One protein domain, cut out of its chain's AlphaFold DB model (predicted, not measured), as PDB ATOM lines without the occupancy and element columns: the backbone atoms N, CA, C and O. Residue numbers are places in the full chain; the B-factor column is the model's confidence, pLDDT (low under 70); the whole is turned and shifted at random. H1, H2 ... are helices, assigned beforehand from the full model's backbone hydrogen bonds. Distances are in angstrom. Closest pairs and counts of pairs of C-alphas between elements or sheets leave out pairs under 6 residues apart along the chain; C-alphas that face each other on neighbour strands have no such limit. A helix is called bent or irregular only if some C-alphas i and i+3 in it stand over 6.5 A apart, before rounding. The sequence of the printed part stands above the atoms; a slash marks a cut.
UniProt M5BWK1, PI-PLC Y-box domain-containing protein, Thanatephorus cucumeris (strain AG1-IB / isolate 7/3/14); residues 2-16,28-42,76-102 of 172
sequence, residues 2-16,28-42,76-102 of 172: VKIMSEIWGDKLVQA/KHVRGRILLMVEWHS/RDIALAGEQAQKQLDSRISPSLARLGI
ATOM      1  N   VAL A   2      18.651  34.176   4.033       95.12
ATOM      2  CA  VAL A   2      17.825  35.119   3.234       95.12
ATOM      3  C   VAL A   2      18.631  35.878   2.177       95.12
ATOM      4  O   VAL A   2      18.270  35.822   1.012       95.12
ATOM      5  N   LYS A   3      19.769  36.477   2.554       97.12
ATOM      6  CA  LYS A   3      20.674  37.168   1.620       97.12
ATOM      7  C   LYS A   3      21.066  36.300   0.412       97.12
ATOM      8  O   LYS A   3      20.881  36.727  -0.715       97.12
ATOM      9  N   ILE A   4      21.515  35.065   0.654       97.69
ATOM     10  CA  ILE A   4      21.914  34.122  -0.405       97.69
ATOM     11  C   ILE A   4      20.717  33.775  -1.296       97.69
ATOM     12  O   ILE A   4      20.847  33.756  -2.511       97.69
ATOM     13  N   MET A   5      19.542  33.520  -0.711       97.38
ATOM     14  CA  MET A   5      18.329  33.229  -1.484       97.38
ATOM     15  C   MET A   5      17.948  34.407  -2.388       97.38
ATOM     16  O   MET A   5      17.698  34.198  -3.570       97.38
ATOM     17  N   SER A   6      17.960  35.634  -1.861       96.38
ATOM     18  CA  SER A   6      17.691  36.843  -2.643       96.38
ATOM     19  C   SER A   6      18.737  37.068  -3.739       96.38
ATOM     20  O   SER A   6      18.367  37.395  -4.858       96.38
ATOM     21  N   GLU A   7      20.025  36.860  -3.454       97.75
ATOM     22  CA  GLU A   7      21.112  37.035  -4.430       97.75
ATOM     23  C   GLU A   7      21.079  35.983  -5.547       97.75
ATOM     24  O   GLU A   7      21.239  36.320  -6.715       97.75
ATOM     25  N   ILE A   8      20.862  34.710  -5.204       98.25
ATOM     26  CA  ILE A   8      20.952  33.595  -6.156       98.25
ATOM     27  C   ILE A   8      19.658  33.407  -6.945       98.25
ATOM     28  O   ILE A   8      19.698  33.112  -8.139       98.25
ATOM     29  N   TRP A   9      18.498  33.536  -6.298       98.00
ATOM     30  CA  TRP A   9      17.213  33.364  -6.978       98.00
ATOM     31  C   TRP A   9      16.693  34.662  -7.592       98.00
ATOM     32  O   TRP A   9      15.870  34.591  -8.508       98.00
ATOM     33  N   GLY A  10      17.178  35.820  -7.128       96.31
ATOM     34  CA  GLY A  10      16.856  37.133  -7.679       96.31
ATOM     35  C   GLY A  10      15.354  37.326  -7.853       96.31
ATOM     36  O   GLY A  10      14.556  37.027  -6.960       96.31
ATOM     37  N   ASP A  11      14.966  37.731  -9.057       95.50
ATOM     38  CA  ASP A  11      13.575  38.009  -9.413       95.50
ATOM     39  C   ASP A  11      12.677  36.770  -9.382       95.50
ATOM     40  O   ASP A  11      11.453  36.889  -9.350       95.50
ATOM     41  N   LYS A  12      13.230  35.551  -9.388       97.25
ATOM     42  CA  LYS A  12      12.390  34.356  -9.267       97.25
ATOM     43  C   LYS A  12      11.825  34.218  -7.861       97.25
ATOM     44  O   LYS A  12      10.711  33.721  -7.740       97.25
ATOM     45  N   LEU A  13      12.540  34.643  -6.819       97.62
ATOM     46  CA  LEU A  13      12.046  34.560  -5.446       97.62
ATOM     47  C   LEU A  13      10.907  35.558  -5.224       97.62
ATOM     48  O   LEU A  13      11.070  36.759  -5.435       97.62
ATOM     49  N   VAL A  14       9.764  35.070  -4.745       96.19
ATOM     50  CA  VAL A  14       8.676  35.947  -4.299       96.19
ATOM     51  C   VAL A  14       9.046  36.552  -2.949       96.19
ATOM     52  O   VAL A  14       9.199  35.839  -1.959       96.19
ATOM     53  N   GLN A  15       9.207  37.873  -2.932       94.88
ATOM     54  CA  GLN A  15       9.625  38.645  -1.753       94.88
ATOM     55  C   GLN A  15       8.532  39.599  -1.247       94.88
ATOM     56  O   GLN A  15       8.644  40.114  -0.138       94.88
ATOM     57  N   ALA A  16       7.481  39.808  -2.043       93.38
ATOM     58  CA  ALA A  16       6.309  40.611  -1.722       93.38
ATOM     59  C   ALA A  16       5.066  40.016  -2.400       93.38
ATOM     60  O   ALA A  16       5.182  39.150  -3.275       93.38
ATOM     61  N   LYS A  28      -1.242  30.627 -12.271       94.81
ATOM     62  CA  LYS A  28      -0.930  31.585 -13.341       94.81
ATOM     63  C   LYS A  28      -0.197  32.812 -12.795       94.81
ATOM     64  O   LYS A  28       0.710  33.297 -13.464       94.81
ATOM     65  N   HIS A  29      -0.545  33.270 -11.591       94.94
ATOM     66  CA  HIS A  29       0.062  34.455 -10.974       94.94
ATOM     67  C   HIS A  29       1.527  34.201 -10.583       94.94
ATOM     68  O   HIS A  29       2.383  35.058 -10.765       94.94
ATOM     69  N   VAL A  30       1.840  32.994 -10.102       94.69
ATOM     70  CA  VAL A  30       3.180  32.619  -9.602       94.69
ATOM     71  C   VAL A  30       4.016  31.840 -10.623       94.69
ATOM     72  O   VAL A  30       5.015  31.207 -10.275       94.69
ATOM     73  N   ARG A  31       3.629  31.853 -11.903       95.81
ATOM     74  CA  ARG A  31       4.308  31.075 -12.944       95.81
ATOM     75  C   ARG A  31       5.785  31.471 -13.049       95.81
ATOM     76  O   ARG A  31       6.115  32.634 -13.251       95.81
ATOM     77  N   GLY A  32       6.677  30.485 -12.948       96.44
ATOM     78  CA  GLY A  32       8.127  30.699 -13.050       96.44
ATOM     79  C   GLY A  32       8.763  31.385 -11.835       96.44
ATOM     80  O   GLY A  32       9.944  31.739 -11.904       96.44
ATOM     81  N   ARG A  33       8.003  31.560 -10.745       97.31
ATOM     82  CA  ARG A  33       8.471  32.087  -9.462       97.31
ATOM     83  C   ARG A  33       8.776  30.955  -8.475       97.31
ATOM     84  O   ARG A  33       8.301  29.833  -8.620       97.31
ATOM     85  N   ILE A  34       9.568  31.276  -7.460       97.62
ATOM     86  CA  ILE A  34       9.954  30.419  -6.344       97.62
ATOM     87  C   ILE A  34       9.220  30.934  -5.107       97.62
ATOM     88  O   ILE A  34       9.427  32.070  -4.677       97.62
ATOM     89  N   LEU A  35       8.359  30.083  -4.552       96.69
ATOM     90  CA  LEU A  35       7.662  30.322  -3.292       96.69
ATOM     91  C   LEU A  35       8.437  29.654  -2.163       96.69
ATOM     92  O   LEU A  35       8.864  28.506  -2.305       96.69
ATOM     93  N   LEU A  36       8.588  30.347  -1.037       96.69
ATOM     94  CA  LEU A  36       9.217  29.765   0.136       96.69
ATOM     95  C   LEU A  36       8.147  29.254   1.100       96.69
ATOM     96  O   LEU A  36       7.323  30.026   1.587       96.69
ATOM     97  N   MET A  37       8.179  27.951   1.386       96.44
ATOM     98  CA  MET A  37       7.395  27.390   2.479       96.44
ATOM     99  C   MET A  37       8.074  27.742   3.802       96.44
ATOM    100  O   MET A  37       9.199  27.305   4.047       96.44
ATOM    101  N   VAL A  38       7.399  28.511   4.652       94.94
ATOM    102  CA  VAL A  38       7.977  29.020   5.902       94.94
ATOM    103  C   VAL A  38       7.060  28.721   7.076       94.94
ATOM    104  O   VAL A  38       5.846  28.864   6.954       94.94
ATOM    105  N   GLU A  39       7.627  28.275   8.200       92.50
ATOM    106  CA  GLU A  39       6.858  27.985   9.413       92.50
ATOM    107  C   GLU A  39       6.089  29.223   9.878       92.50
ATOM    108  O   GLU A  39       6.636  30.324   9.952       92.50
ATOM    109  N   TRP A  40       4.801  29.031  10.153       90.94
ATOM    110  CA  TRP A  40       3.924  30.082  10.634       90.94
ATOM    111  C   TRP A  40       3.562  29.853  12.096       90.94
ATOM    112  O   TRP A  40       3.243  28.739  12.518       90.94
ATOM    113  N   HIS A  41       3.584  30.943  12.851       81.94
ATOM    114  CA  HIS A  41       3.165  30.994  14.242       81.94
ATOM    115  C   HIS A  41       2.000  31.973  14.350       81.94
ATOM    116  O   HIS A  41       2.063  33.078  13.805       81.94
ATOM    117  N   SER A  42       0.932  31.556  15.030       78.56
ATOM    118  CA  SER A  42      -0.244  32.403  15.194       78.56
ATOM    119  C   SER A  42       0.093  33.624  16.058       78.56
ATOM    120  O   SER A  42       0.763  33.482  17.088       78.56
ATOM    121  N   ARG A  76       3.989  38.360  38.623       61.31
ATOM    122  CA  ARG A  76       5.319  38.573  38.027       61.31
ATOM    123  C   ARG A  76       5.886  37.296  37.416       61.31
ATOM    124  O   ARG A  76       6.393  37.356  36.304       61.31
ATOM    125  N   ASP A  77       5.756  36.155  38.084       61.69
ATOM    126  CA  ASP A  77       6.252  34.871  37.577       61.69
ATOM    127  C   ASP A  77       5.504  34.438  36.303       61.69
ATOM    128  O   ASP A  77       6.122  33.968  35.348       61.69
ATOM    129  N   ILE A  78       4.187  34.683  36.233       63.31
ATOM    130  CA  ILE A  78       3.370  34.464  35.026       63.31
ATOM    131  C   ILE A  78       3.779  35.421  33.897       63.31
ATOM    132  O   ILE A  78       3.897  34.997  32.747       63.31
ATOM    133  N   ALA A  79       4.021  36.701  34.204       63.34
ATOM    134  CA  ALA A  79       4.479  37.677  33.217       63.34
ATOM    135  C   ALA A  79       5.871  37.316  32.670       63.34
ATOM    136  O   ALA A  79       6.061  37.298  31.456       63.34
ATOM    137  N   LEU A  80       6.808  36.930  33.540       62.53
ATOM    138  CA  LEU A  80       8.155  36.489  33.165       62.53
ATOM    139  C   LEU A  80       8.122  35.195  32.340       62.53
ATOM    140  O   LEU A  80       8.838  35.087  31.344       62.53
ATOM    141  N   ALA A  81       7.269  34.230  32.696       61.50
ATOM    142  CA  ALA A  81       7.061  33.018  31.904       61.50
ATOM    143  C   ALA A  81       6.448  33.329  30.526       61.50
ATOM    144  O   ALA A  81       6.863  32.748  29.521       61.50
ATOM    145  N   GLY A  82       5.513  34.282  30.455       56.78
ATOM    146  CA  GLY A  82       4.939  34.784  29.206       56.78
ATOM    147  C   GLY A  82       5.970  35.478  28.314       56.78
ATOM    148  O   GLY A  82       6.061  35.168  27.129       56.78
ATOM    149  N   GLU A  83       6.812  36.341  28.882       57.00
ATOM    150  CA  GLU A  83       7.907  37.009  28.167       57.00
ATOM    151  C   GLU A  83       8.969  36.017  27.674       57.00
ATOM    152  O   GLU A  83       9.499  36.161  26.568       57.00
ATOM    153  N   GLN A  84       9.279  34.985  28.463       53.69
ATOM    154  CA  GLN A  84      10.196  33.917  28.069       53.69
ATOM    155  C   GLN A  84       9.608  33.046  26.953       53.69
ATOM    156  O   GLN A  84      10.308  32.764  25.980       53.69
ATOM    157  N   ALA A  85       8.327  32.673  27.032       55.56
ATOM    158  CA  ALA A  85       7.627  31.953  25.966       55.56
ATOM    159  C   ALA A  85       7.559  32.788  24.675       55.56
ATOM    160  O   ALA A  85       7.843  32.282  23.589       55.56
ATOM    161  N   GLN A  86       7.286  34.090  24.792       51.81
ATOM    162  CA  GLN A  86       7.255  35.025  23.670       51.81
ATOM    163  C   GLN A  86       8.639  35.201  23.028       51.81
ATOM    164  O   GLN A  86       8.757  35.129  21.805       51.81
ATOM    165  N   LYS A  87       9.710  35.318  23.827       53.09
ATOM    166  CA  LYS A  87      11.099  35.311  23.327       53.09
ATOM    167  C   LYS A  87      11.484  33.993  22.656       53.09
ATOM    168  O   LYS A  87      12.260  34.015  21.707       53.09
ATOM    169  N   GLN A  88      10.973  32.856  23.129       53.62
ATOM    170  CA  GLN A  88      11.230  31.554  22.509       53.62
ATOM    171  C   GLN A  88      10.468  31.354  21.192       53.62
ATOM    172  O   GLN A  88      10.965  30.679  20.293       53.62
ATOM    173  N   LEU A  89       9.284  31.948  21.043       52.53
ATOM    174  CA  LEU A  89       8.559  31.958  19.771       52.53
ATOM    175  C   LEU A  89       9.220  32.907  18.763       52.53
ATOM    176  O   LEU A  89       9.419  32.524  17.610       52.53
ATOM    177  N   ASP A  90       9.654  34.084  19.220       52.84
ATOM    178  CA  ASP A  90      10.395  35.053  18.405       52.84
ATOM    179  C   ASP A  90      11.822  34.554  18.046       52.84
ATOM    180  O   ASP A  90      12.437  35.078  17.116       52.84
ATOM    181  N   SER A  91      12.355  33.520  18.722       59.09
ATOM    182  CA  SER A  91      13.684  32.947  18.434       59.09
ATOM    183  C   SER A  91      13.690  31.796  17.423       59.09
ATOM    184  O   SER A  91      14.743  31.497  16.857       59.09
ATOM    185  N   ARG A  92      12.544  31.149  17.160       75.31
ATOM    186  CA  ARG A  92      12.479  29.970  16.271       75.31
ATOM    187  C   ARG A  92      12.687  30.306  14.803       75.31
ATOM    188  O   ARG A  92      13.250  29.498  14.066       75.31
ATOM    189  N   ILE A  93      12.255  31.489  14.377       84.75
ATOM    190  CA  ILE A  93      12.398  31.930  12.996       84.75
ATOM    191  C   ILE A  93      12.733  33.414  12.912       84.75
ATOM    192  O   ILE A  93      12.111  34.249  13.563       84.75
ATOM    193  N   SER A  94      13.708  33.770  12.069       89.75
ATOM    194  CA  SER A  94      14.049  35.177  11.887       89.75
ATOM    195  C   SER A  94      12.898  35.925  11.200       89.75
ATOM    196  O   SER A  94      12.341  35.421  10.218       89.75
ATOM    197  N   PRO A  95      12.589  37.170  11.608       88.75
ATOM    198  CA  PRO A  95      11.552  37.971  10.954       88.75
ATOM    199  C   PRO A  95      11.787  38.134   9.448       88.75
ATOM    200  O   PRO A  95      10.849  38.156   8.656       88.75
ATOM    201  N   SER A  96      13.053  38.204   9.030       91.69
ATOM    202  CA  SER A  96      13.438  38.269   7.619       91.69
ATOM    203  C   SER A  96      13.050  37.026   6.821       91.69
ATOM    204  O   SER A  96      12.697  37.162   5.655       91.69
ATOM    205  N   LEU A  97      13.101  35.839   7.430       92.62
ATOM    206  CA  LEU A  97      12.706  34.589   6.790       92.62
ATOM    207  C   LEU A  97      11.186  34.419   6.817       92.62
ATOM    208  O   LEU A  97      10.604  34.059   5.799       92.62
ATOM    209  N   ALA A  98      10.544  34.753   7.941       91.25
ATOM    210  CA  ALA A  98       9.090  34.712   8.096       91.25
ATOM    211  C   ALA A  98       8.361  35.532   7.014       91.25
ATOM    212  O   ALA A  98       7.371  35.067   6.451       91.25
ATOM    213  N   ARG A  99       8.891  36.712   6.656       91.50
ATOM    214  CA  ARG A  99       8.329  37.576   5.597       91.50
ATOM    215  C   ARG A  99       8.325  36.955   4.199       91.50
ATOM    216  O   ARG A  99       7.527  37.379   3.377       91.50
ATOM    217  N   LEU A 100       9.183  35.972   3.919       95.00
ATOM    218  CA  LEU A 100       9.217  35.301   2.612       95.00
ATOM    219  C   LEU A 100       8.116  34.236   2.462       95.00
ATOM    220  O   LEU A 100       7.811  33.815   1.347       95.00
ATOM    221  N   GLY A 101       7.496  33.805   3.565       93.88
ATOM    222  CA  GLY A 101       6.383  32.857   3.572       93.88
ATOM    223  C   GLY A 101       5.056  33.503   3.194       93.88
ATOM    224  O   GLY A 101       4.141  33.521   4.008       93.88
ATOM    225  N   ILE A 102       4.948  34.077   1.998       93.81
ATOM    226  CA  ILE A 102       3.765  34.855   1.587       93.81
ATOM    227  C   ILE A 102       2.625  33.913   1.188       93.81
ATOM    228  O   ILE A 102       1.551  33.935   1.786       93.81
TER     229      ILE A 102
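What this domain is: This is residues 2 to 16, 28 to 42 and 76 to 102 of the 172 residues of the protein "PI-PLC Y-box domain-containing protein" of Thanatephorus cucumeris (strain AG1-IB / isolate 7/3/14) (UniProt M5BWK1). A long helical arm, H2, sticks out with residues 76 to 88 from a small loose body that holds the short helices H1 and H3 and the unnamed stretch 28 to 42. The 57 printed residues include three named helices, in the order H1, H2, H3, and no named strand; the class is all helix. The whole is extended, with a radius of gyration of the C-alphas of 15.9 A and spans of 51 by 24 by 13 A.

Where its parts are: H2, residues 76 to 92, is 24.5 A long and begins at C-alpha 76 (5.319, 38.573, 38.027). H3, residues 95 to 98, measures 5.0 A and ends at C-alpha 98 (9.090, 34.712, 8.096). H1, residues 2 to 12, measures 13.7 A and is irregular: C-alphas 8 and 11 are 9.2 A apart.

How they stand to each other: H2 is apart from H1 and from H3. H1 and H3 are close but not clearly touching; their closest C-alphas, of Val 2 and Leu 97, are 6.3 A apart. O i to N i+4 pairs are within hydrogen-bond range in 12 of 13 cases in H2 and 5 of 7 in H1; H3 is too short for such a pair.

The domain as a whole: The C-alphas of Lys 28 and Arg 76, the two farthest apart, are 52.2 A apart. Residues 17 to 27 and 43 to 75 are not printed, with C-alpha gaps of 16.4 A and 24.3 A across the cuts. The link from H2 to H3 is tight. Residues 76 to 91 have pLDDT under 70.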